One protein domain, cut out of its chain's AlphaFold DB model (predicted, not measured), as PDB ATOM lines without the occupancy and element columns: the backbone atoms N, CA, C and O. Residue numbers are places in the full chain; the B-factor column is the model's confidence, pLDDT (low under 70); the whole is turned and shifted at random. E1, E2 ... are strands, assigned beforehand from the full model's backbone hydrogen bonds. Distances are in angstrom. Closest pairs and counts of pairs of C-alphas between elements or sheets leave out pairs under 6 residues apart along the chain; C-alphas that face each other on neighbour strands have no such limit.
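Overview. This is residues 16 to 91 of the 153 residues of the protein "Basic tail secreted protein" of Rhipicephalus appendiculatus (UniProt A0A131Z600). There is little regular structure: a two-stranded hairpin, E1 and E2, reaches away from a small antiparallel sheet, E3-E4-E5, and a long unnamed stretch, residues 16 to 39, loops along one side of both. The sheet is a meander, each strand the antiparallel neighbour of the one before. The 76 printed residues hold five named strands, E1 to E5 in order, and no named helix; the class is all strand, with 26 residues in named elements. The whole is compact, radius of gyration of the C-alphas 12.6 A, spanning 43 by 32 by 18 A.

Arrangement. E1, residues 40 to 45, and E2, residues 48 to 53, form an antiparallel hairpin at 148 degrees, with N 43 and O 50 within hydrogen-bond range at 2.8 A. E3, residues 59 to 61, and E4, residues 67 to 72, form another at 118 degrees; N 68 and O 60 are 2.8 A apart. E4 and E5, residues 78 to 82, form a third at 142 degrees; N 69 and O 81 are 2.8 A apart. The closest C-alphas of E2 and E5, Tyr 53 and Thr 78, are 5.9 A apart.

Along the chain. E1 begins at C-alpha 40 (34.889, 97.690, 117.798) and measures 15.3 A, E2 16.4 A, E3 7.2 A, E4 16.7 A; E5, 13.0 A, ends at C-alpha 82 (40.014, 98.182, 132.563).

Size, cuts and confidence. The farthest C-alphas, Asn 47 and Gly 86, are 43.6 A apart. The printed part has no cut. Residues 16 to 17, 21 and 85 to 91 have pLDDT under 70.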
ATOM      1  N   GLY A  16      48.271 115.160 122.881       51.00
ATOM      2  CA  GLY A  16      47.010 114.617 122.417       51.00
ATOM      3  C   GLY A  16      47.248 113.174 122.011       51.00
ATOM      4  O   GLY A  16      47.784 112.922 120.931       51.00
ATOM      5  N   GLU A  17      46.870 112.245 122.885       57.62
ATOM      6  CA  GLU A  17      46.840 110.822 122.573       57.62
ATOM      7  C   GLU A  17      46.038 110.625 121.284       57.62
ATOM      8  O   GLU A  17      44.832 110.879 121.220       57.62
ATOM      9  N   SER A  18      46.733 110.236 120.212       71.19
ATOM     10  CA  SER A  18      46.113 110.059 118.904       71.19
ATOM     11  C   SER A  18      45.385 108.716 118.884       71.19
ATOM     12  O   SER A  18      45.943 107.720 118.409       71.19
ATOM     13  N   TYR A  19      44.170 108.682 119.429       73.50
ATOM     14  CA  TYR A  19      43.317 107.500 119.369       73.50
ATOM     15  C   TYR A  19      43.002 107.136 117.918       73.50
ATOM     16  O   TYR A  19      42.699 108.002 117.095       73.50
ATOM     17  N   VAL A  20      43.049 105.843 117.606       77.44
ATOM     18  CA  VAL A  20      42.606 105.337 116.304       77.44
ATOM     19  C   VAL A  20      41.085 105.154 116.340       77.44
ATOM     20  O   VAL A  20      40.561 104.361 117.120       77.44
ATOM     21  N   GLU A  21      40.379 105.929 115.509       67.62
ATOM     22  CA  GLU A  21      38.908 105.925 115.393       67.62
ATOM     23  C   GLU A  21      38.384 104.791 114.493       67.62
ATOM     24  O   GLU A  21      37.248 104.346 114.645       67.62
ATOM     25  N   GLN A  22      39.184 104.347 113.517       70.19
ATOM     26  CA  GLN A  22      38.806 103.348 112.513       70.19
ATOM     27  C   GLN A  22      39.986 102.421 112.215       70.19
ATOM     28  O   GLN A  22      41.095 102.890 111.959       70.19
ATOM     29  N   GLY A  23      39.739 101.110 112.243       74.81
ATOM     30  CA  GLY A  23      40.681 100.098 111.771       74.81
ATOM     31  C   GLY A  23      40.538  99.819 110.272       74.81
ATOM     32  O   GLY A  23      39.756 100.453 109.562       74.81
ATOM     33  N   GLU A  24      41.286  98.833 109.783       81.44
ATOM     34  CA  GLU A  24      41.232  98.413 108.381       81.44
ATOM     35  C   GLU A  24      39.943  97.625 108.095       81.44
ATOM     36  O   GLU A  24      39.707  96.557 108.657       81.44
ATOM     37  N   CYS A  25      39.098  98.144 107.200       83.94
ATOM     38  CA  CYS A  25      37.855  97.474 106.803       83.94
ATOM     39  C   CYS A  25      38.054  96.341 105.787       83.94
ATOM     40  O   CYS A  25      37.194  95.464 105.677       83.94
ATOM     41  N   ASN A  26      39.182  96.333 105.074       78.06
ATOM     42  CA  ASN A  26      39.489  95.359 104.033       78.06
ATOM     43  C   ASN A  26      40.464  94.309 104.579       78.06
ATOM     44  O   ASN A  26      41.571  94.649 104.986       78.06
ATOM     45  N   GLY A  27      40.074  93.033 104.549       75.31
ATOM     46  CA  GLY A  27      40.888  91.935 105.076       75.31
ATOM     47  C   GLY A  27      40.795  91.763 106.596       75.31
ATOM     48  O   GLY A  27      39.768  92.053 107.212       75.31
ATOM     49  N   THR A  28      41.856  91.211 107.190       80.25
ATOM     50  CA  THR A  28      41.934  90.875 108.620       80.25
ATOM     51  C   THR A  28      42.329  92.092 109.449       80.25
ATOM     52  O   THR A  28      43.412  92.636 109.252       80.25
ATOM     53  N   VAL A  29      41.499  92.465 110.427       87.75
ATOM     54  CA  VAL A  29      41.800  93.554 111.368       87.75
ATOM     55  C   VAL A  29      43.059  93.233 112.178       87.75
ATOM     56  O   VAL A  29      43.195  92.145 112.736       87.75
ATOM     57  N   ARG A  30      43.974  94.202 112.267       90.50
ATOM     58  CA  ARG A  30      45.228  94.112 113.030       90.50
ATOM     59  C   ARG A  30      45.221  95.076 114.213       90.50
ATOM     60  O   ARG A  30      44.470  96.050 114.223       90.50
ATOM     61  N   ASN A  31      46.078  94.816 115.200       90.12
ATOM     62  CA  ASN A  31      46.353  95.769 116.273       90.12
ATOM     63  C   ASN A  31      47.073  96.992 115.655       90.12
ATOM     64  O   ASN A  31      48.112  96.800 115.016       90.12
ATOM     65  N   PRO A  32      46.554  98.225 115.805       88.88
ATOM     66  CA  PRO A  32      47.146  99.419 115.201       88.88
ATOM     67  C   PRO A  32      48.413  99.929 115.914       88.88
ATOM     68  O   PRO A  32      48.974 100.940 115.489       88.88
ATOM     69  N   GLY A  33      48.859  99.290 117.004       87.88
ATOM     70  CA  GLY A  33      50.030  99.720 117.785       87.88
ATOM     71  C   GLY A  33      49.829 101.052 118.517       87.88
ATOM     72  O   GLY A  33      50.798 101.720 118.873       87.88
ATOM     73  N   LYS A  34      48.570 101.463 118.690       90.06
ATOM     74  CA  LYS A  34      48.117 102.702 119.331       90.06
ATOM     75  C   LYS A  34      46.797 102.438 120.057       90.06
ATOM     76  O   LYS A  34      46.051 101.570 119.601       90.06
ATOM     77  N   PRO A  35      46.460 103.201 121.111       91.38
ATOM     78  CA  PRO A  35      45.179 103.050 121.779       91.38
ATOM     79  C   PRO A  35      44.005 103.356 120.832       91.38
ATOM     80  O   PRO A  35      44.021 104.331 120.073       91.38
ATOM     81  N   VAL A  36      42.970 102.520 120.877       93.38
ATOM     82  CA  VAL A  36      41.705 102.703 120.141       93.38
ATOM     83  C   VAL A  36      40.640 103.304 121.057       93.38
ATOM     84  O   VAL A  36      40.682 103.121 122.273       93.38
ATOM     85  N   ARG A  37      39.646 104.017 120.512       92.44
ATOM     86  CA  ARG A  37      38.532 104.504 121.356       92.44
ATOM     87  C   ARG A  37      37.626 103.390 121.866       92.44
ATOM     88  O   ARG A  37      37.064 103.518 122.943       92.44
ATOM     89  N   ASN A  38      37.445 102.347 121.066       92.81
ATOM     90  CA  ASN A  38      36.645 101.182 121.401       92.81
ATOM     91  C   ASN A  38      37.238  99.961 120.693       92.81
ATOM     92  O   ASN A  38      37.855 100.087 119.636       92.81
ATOM     93  N   CYS A  39      37.004  98.776 121.243       95.31
ATOM     94  CA  CYS A  39      37.455  97.516 120.659       95.31
ATOM     95  C   CYS A  39      36.666  97.105 119.410       95.31
ATOM     96  O   CYS A  39      37.035  96.140 118.748       95.31
ATOM     97  N   ASN A  40      35.616  97.852 119.049       95.06
ATOM     98  CA  ASN A  40      34.889  97.690 117.798       95.06
ATOM     99  C   ASN A  40      34.831  98.985 116.974       95.06
ATOM    100  O   ASN A  40      35.020 100.085 117.495       95.06
ATOM    101  N   PHE A  41      34.580  98.833 115.678       93.69
ATOM    102  CA  PHE A  41      34.398  99.923 114.729       93.69
ATOM    103  C   PHE A  41      33.522  99.471 113.557       93.69
ATOM    104  O   PHE A  41      33.549  98.317 113.131       93.69
ATOM    105  N   TRP A  42      32.747 100.405 113.009       92.38
ATOM    106  CA  TRP A  42      31.848 100.132 111.891       92.38
ATOM    107  C   TRP A  42      32.534 100.357 110.541       92.38
ATOM    108  O   TRP A  42      33.161 101.394 110.313       92.38
ATOM    109  N   CYS A  43      32.343  99.399 109.639       91.06
ATOM    110  CA  CYS A  43      32.835  99.391 108.269       91.06
ATOM    111  C   CYS A  43      31.675  99.353 107.279       91.06
ATOM    112  O   CYS A  43      30.728  98.597 107.474       91.06
ATOM    113  N   GLU A  44      31.776 100.120 106.194       90.81
ATOM    114  CA  GLU A  44      30.880  99.985 105.044       90.81
ATOM    115  C   GLU A  44      31.491  98.965 104.068       90.81
ATOM    116  O   GLU A  44      32.602  99.163 103.571       90.81
ATOM    117  N   VAL A  45      30.789  97.857 103.837       88.31
ATOM    118  CA  VAL A  45      31.198  96.732 102.983       88.31
ATOM    119  C   VAL A  45      30.032  96.433 102.042       88.31
ATOM    120  O   VAL A  45      28.915  96.208 102.490       88.31
ATOM    121  N   GLU A  46      30.257  96.508 100.728       89.00
ATOM    122  CA  GLU A  46      29.240  96.230  99.689       89.00
ATOM    123  C   GLU A  46      27.902  97.017  99.818       89.00
ATOM    124  O   GLU A  46      26.868  96.615  99.285       89.00
ATOM    125  N   ASN A  47      27.951  98.219 100.415       90.12
ATOM    126  CA  ASN A  47      26.831  99.111 100.795       90.12
ATOM    127  C   ASN A  47      26.053  98.734 102.073       90.12
ATOM    128  O   ASN A  47      25.093  99.436 102.415       90.12
ATOM    129  N   ASP A  48      26.469  97.690 102.787       93.75
ATOM    130  CA  ASP A  48      25.982  97.351 104.124       93.75
ATOM    131  C   ASP A  48      27.007  97.731 105.206       93.75
ATOM    132  O   ASP A  48      28.174  98.006 104.929       93.75
ATOM    133  N   TRP A  49      26.548  97.809 106.457       92.94
ATOM    134  CA  TRP A  49      27.383  98.191 107.600       92.94
ATOM    135  C   TRP A  49      27.700  96.971 108.463       92.94
ATOM    136  O   TRP A  49      26.818  96.414 109.116       92.94
ATOM    137  N   GLU A  50      28.975  96.593 108.500       92.38
ATOM    138  CA  GLU A  50      29.513  95.525 109.343       92.38
ATOM    139  C   GLU A  50      30.196  96.115 110.580       92.38
ATOM    140  O   GLU A  50      30.929  97.100 110.482       92.38
ATOM    141  N   ASN A  51      30.004  95.498 111.748       93.00
ATOM    142  CA  ASN A  51      30.772  95.843 112.944       93.00
ATOM    143  C   ASN A  51      31.989  94.918 113.046       93.00
ATOM    144  O   ASN A  51      31.826  93.698 113.150       93.00
ATOM    145  N   LYS A  52      33.192  95.490 113.005       93.50
ATOM    146  CA  LYS A  52      34.467  94.771 113.093       93.50
ATOM    147  C   LYS A  52      35.134  95.042 114.433       93.50
ATOM    148  O   LYS A  52      34.860  96.044 115.085       93.50
ATOM    149  N   TYR A  53      35.999  94.125 114.847       94.75
ATOM    150  CA  TYR A  53      36.596  94.112 116.176       94.75
ATOM    151  C   TYR A  53      38.121  94.105 116.068       94.75
ATOM    152  O   TYR A  53      38.686  93.372 115.253       94.75
ATOM    153  N   PHE A  54      38.785  94.933 116.872       94.44
ATOM    154  CA  PHE A  54      40.235  94.892 117.039       94.44
ATOM    155  C   PHE A  54      40.635  93.610 117.783       94.44
ATOM    156  O   PHE A  54      39.871  93.142 118.632       94.44
ATOM    157  N   PRO A  55      41.807  93.021 117.489       93.94
ATOM    158  CA  PRO A  55      42.247  91.805 118.164       93.94
ATOM    159  C   PRO A  55      42.474  92.042 119.662       93.94
ATOM    160  O   PRO A  55      42.694  93.176 120.104       93.94
ATOM    161  N   ALA A  56      42.461  90.953 120.433       93.44
ATOM    162  CA  ALA A  56      42.803  90.990 121.848       93.44
ATOM    163  C   ALA A  56      44.202  91.599 122.080       93.44
ATOM    164  O   ALA A  56      45.049  91.599 121.180       93.44
ATOM    165  N   ASN A  57      44.438  92.145 123.274       92.06
ATOM    166  CA  ASN A  57      45.659  92.878 123.641       92.06
ATOM    167  C   ASN A  57      45.897  94.180 122.842       92.06
ATOM    168  O   ASN A  57      46.981  94.762 122.891       92.06
ATOM    169  N   THR A  58      44.883  94.685 122.128       93.69
ATOM    170  CA  THR A  58      44.868  96.078 121.650       93.69
ATOM    171  C   THR A  58      44.535  97.002 122.819       93.69
ATOM    172  O   THR A  58      43.544  96.772 123.509       93.69
ATOM    173  N   GLU A  59      45.335  98.040 123.060       94.50
ATOM    174  CA  GLU A  59      45.020  99.036 124.093       94.50
ATOM    175  C   GLU A  59      43.791  99.855 123.687       94.50
ATOM    176  O   GLU A  59      43.644 100.239 122.526       94.50
ATOM    177  N   CYS A  60      42.903 100.135 124.635       94.19
ATOM    178  CA  CYS A  60      41.646 100.833 124.389       94.19
ATOM    179  C   CYS A  60      41.362 101.892 125.456       94.19
ATOM    180  O   CYS A  60      41.921 101.866 126.550       94.19
ATOM    181  N   ARG A  61      40.477 102.837 125.146       93.25
ATOM    182  CA  ARG A  61      39.972 103.822 126.104       93.25
ATOM    183  C   ARG A  61      38.821 103.207 126.902       93.25
ATOM    184  O   ARG A  61      37.761 102.970 126.330       93.25
ATOM    185  N   TYR A  62      39.025 102.933 128.191       92.12
ATOM    186  CA  TYR A  62      37.980 102.345 129.039       92.12
ATOM    187  C   TYR A  62      36.949 103.400 129.454       92.12
ATOM    188  O   TYR A  62      35.744 103.186 129.337       92.12
ATOM    189  N   ASP A  63      37.422 104.573 129.877       89.94
ATOM    190  CA  ASP A  63      36.594 105.757 130.104       89.94
ATOM    191  C   ASP A  63      37.381 107.045 129.803       89.94
ATOM    192  O   ASP A  63      38.394 107.020 129.103       89.94
ATOM    193  N   ASP A  64      36.902 108.203 130.265       87.19
ATOM    194  CA  ASP A  64      37.551 109.471 129.944       87.19
ATOM    195  C   ASP A  64      38.958 109.650 130.542       87.19
ATOM    196  O   ASP A  64      39.720 110.463 130.007       87.19
ATOM    197  N   THR A  65      39.307 108.906 131.598       87.38
ATOM    198  CA  THR A  65      40.566 109.046 132.352       87.38
ATOM    199  C   THR A  65      41.369 107.751 132.491       87.38
ATOM    200  O   THR A  65      42.525 107.814 132.913       87.38
ATOM    201  N   ARG A  66      40.797 106.588 132.149       90.50
ATOM    202  CA  ARG A  66      41.430 105.271 132.307       90.50
ATOM    203  C   ARG A  66      41.568 104.522 130.983       90.50
ATOM    204  O   ARG A  66      40.630 104.433 130.185       90.50
ATOM    205  N   SER A  67      42.735 103.912 130.808       91.56
ATOM    206  CA  SER A  67      43.029 102.991 129.711       91.56
ATOM    207  C   SER A  67      42.638 101.555 130.059       91.56
ATOM    208  O   SER A  67      42.533 101.164 131.222       91.56
ATOM    209  N   GLY A  68      42.436 100.762 129.019       94.25
ATOM    210  CA  GLY A  68      42.037  99.371 129.076       94.25
ATOM    211  C   GLY A  68      42.727  98.521 128.016       94.25
ATOM    212  O   GLY A  68      43.547  99.005 127.231       94.25
ATOM    213  N   ILE A  69      42.360  97.246 127.985       94.69
ATOM    214  CA  ILE A  69      42.766  96.270 126.976       94.69
ATOM    215  C   ILE A  69      41.516  95.651 126.346       94.69
ATOM    216  O   ILE A  69      40.537  95.342 127.026       94.69
ATOM    217  N   CYS A  70      41.557  95.450 125.030       95.44
ATOM    218  CA  CYS A  70      40.587  94.631 124.326       95.44
ATOM    219  C   CYS A  70      40.769  93.159 124.704       95.44
ATOM    220  O   CYS A  70      41.821  92.582 124.426       95.44
ATOM    221  N   VAL A  71      39.739  92.551 125.289       95.06
ATOM    222  CA  VAL A  71      39.676  91.113 125.607       95.06
ATOM    223  C   VAL A  71      38.670  90.411 124.695       95.06
ATOM    224  O   VAL A  71      37.758  91.066 124.185       95.06
ATOM    225  N   ASP A  72      38.813  89.100 124.480       94.50
ATOM    226  CA  ASP A  72      37.817  88.306 123.745       94.50
ATOM    227  C   ASP A  72      36.551  88.109 124.597       94.50
ATOM    228  O   ASP A  72      36.603  87.604 125.714       94.50
ATOM    229  N   MET A  73      35.405  88.509 124.046       93.38
ATOM    230  CA  MET A  73      34.066  88.339 124.628       93.38
ATOM    231  C   MET A  73      33.333  87.131 124.012       93.38
ATOM    232  O   MET A  73      32.126  86.948 124.200       93.38
ATOM    233  N   GLY A  74      34.048  86.327 123.224       90.38
ATOM    234  CA  GLY A  74      33.540  85.195 122.471       90.38
ATOM    235  C   GLY A  74      32.927  85.588 121.125       90.38
ATOM    236  O   GLY A  74      32.569  86.735 120.846       90.38
ATOM    237  N   ARG A  75      32.765  84.582 120.256       90.88
ATOM    238  CA  ARG A  75      32.212  84.722 118.889       90.88
ATOM    239  C   ARG A  75      32.978  85.725 118.004       90.88
ATOM    240  O   ARG A  75      32.373  86.328 117.119       90.88
ATOM    241  N   GLY A  76      34.283  85.896 118.234       88.81
ATOM    242  CA  GLY A  76      35.133  86.815 117.469       88.81
ATOM    243  C   GLY A  76      34.864  88.294 117.757       88.81
ATOM    244  O   GLY A  76      35.088  89.136 116.888       88.81
ATOM    245  N   LYS A  77      34.340  88.610 118.947       94.31
ATOM    246  CA  LYS A  77      34.064  89.975 119.402       94.31
ATOM    247  C   LYS A  77      35.003  90.333 120.536       94.31
ATOM    248  O   LYS A  77      35.190  89.529 121.436       94.31
ATOM    249  N   THR A  78      35.492  91.564 120.558       95.62
ATOM    250  CA  THR A  78      36.278  92.084 121.680       95.62
ATOM    251  C   THR A  78      35.583  93.241 122.394       95.62
ATOM    252  O   THR A  78      34.800  93.989 121.800       95.62
ATOM    253  N   GLY A  79      35.850  93.368 123.693       94.94
ATOM    254  CA  GLY A  79      35.340  94.423 124.569       94.94
ATOM    255  C   GLY A  79      36.481  95.084 125.338       94.94
ATOM    256  O   GLY A  79      37.487  94.436 125.610       94.94
ATOM    257  N   CYS A  80      36.345  96.374 125.658       95.25
ATOM    258  CA  CYS A  80      37.369  97.100 126.406       95.25
ATOM    259  C   CYS A  80      37.211  96.830 127.906       95.25
ATOM    260  O   CYS A  80      36.200  97.219 128.493       95.25
ATOM    261  N   MET A  81      38.198  96.183 128.522       94.38
ATOM    262  CA  MET A  81      38.266  95.989 129.972       94.38
ATOM    263  C   MET A  81      39.315  96.903 130.587       94.38
ATOM    264  O   MET A  81      40.336  97.181 129.963       94.38
ATOM    265  N   LEU A  82      39.060  97.378 131.806       93.31
ATOM    266  CA  LEU A  82      40.014  98.182 132.563       93.31
ATOM    267  C   LEU A  82      41.324  97.401 132.733       93.31
ATOM    268  O   LEU A  82      41.289  96.223 133.071       93.31
ATOM    269  N   LYS A  83      42.465  98.056 132.505       85.44
ATOM    270  CA  LYS A  83      43.793  97.460 132.689       85.44
ATOM    271  C   LYS A  83      44.180  97.603 134.161       85.44
ATOM    272  O   LYS A  83      44.634  98.672 134.562       85.44
ATOM    273  N   GLU A  84      43.945  96.569 134.967       80.00
ATOM    274  CA  GLU A  84      44.375  96.550 136.371       80.00
ATOM    275  C   GLU A  84      45.847  96.125 136.493       80.00
ATOM    276  O   GLU A  84      46.305  95.200 135.817       80.00
ATOM    277  N   ASP A  85      46.605  96.814 137.350       60.91
ATOM    278  CA  ASP A  85      48.030  96.541 137.550       60.91
ATOM    279  C   ASP A  85      48.239  95.137 138.141       60.91
ATOM    280  O   ASP A  85      47.870  94.859 139.283       60.91
ATOM    281  N   GLY A  86      48.872  94.253 137.364       56.84
ATOM    282  CA  GLY A  86      49.185  92.878 137.764       56.84
ATOM    283  C   GLY A  86      48.228  91.802 137.238       56.84
ATOM    284  O   GLY A  86      48.486  90.625 137.481       56.84
ATOM    285  N   VAL A  87      47.179  92.164 136.489       59.12
ATOM    286  CA  VAL A  87      46.317  91.192 135.794       59.12
ATOM    287  C   VAL A  87      46.827  90.976 134.367       59.12
ATOM    288  O   VAL A  87      46.789  91.885 133.537       59.12
ATOM    289  N   ASP A  88      47.306  89.767 134.069       54.75
ATOM    290  CA  ASP A  88      47.643  89.361 132.701       54.75
ATOM    291  C   ASP A  88      46.396  88.793 132.006       54.75
ATOM    292  O   ASP A  88      45.951  87.685 132.293       54.75
ATOM    293  N   TYR A  89      45.821  89.560 131.079       61.62
ATOM    294  CA  TYR A  89      44.622  89.176 130.321       61.62
ATOM    295  C   TYR A  89      44.921  88.192 129.166       61.62
ATOM    296  O   TYR A  89      44.104  88.041 128.257       61.62
ATOM    297  N   GLN A  90      46.088  87.537 129.163       54.12
ATOM    298  CA  GLN A  90      46.498  86.591 128.116       54.12
ATOM    299  C   GLN A  90      45.701  85.280 128.070       54.12
ATOM    300  O   GLN A  90      45.795  84.569 127.066       54.12
ATOM    301  N   GLU A  91      44.931  84.937 129.105       44.97
ATOM    302  CA  GLU A  91      44.248  83.643 129.162       44.97
ATOM    303  C   GLU A  91      42.816  83.696 128.581       44.97
ATOM    304  O   GLU A  91      42.011  84.542 128.982       44.97
TER     305      GLU A  91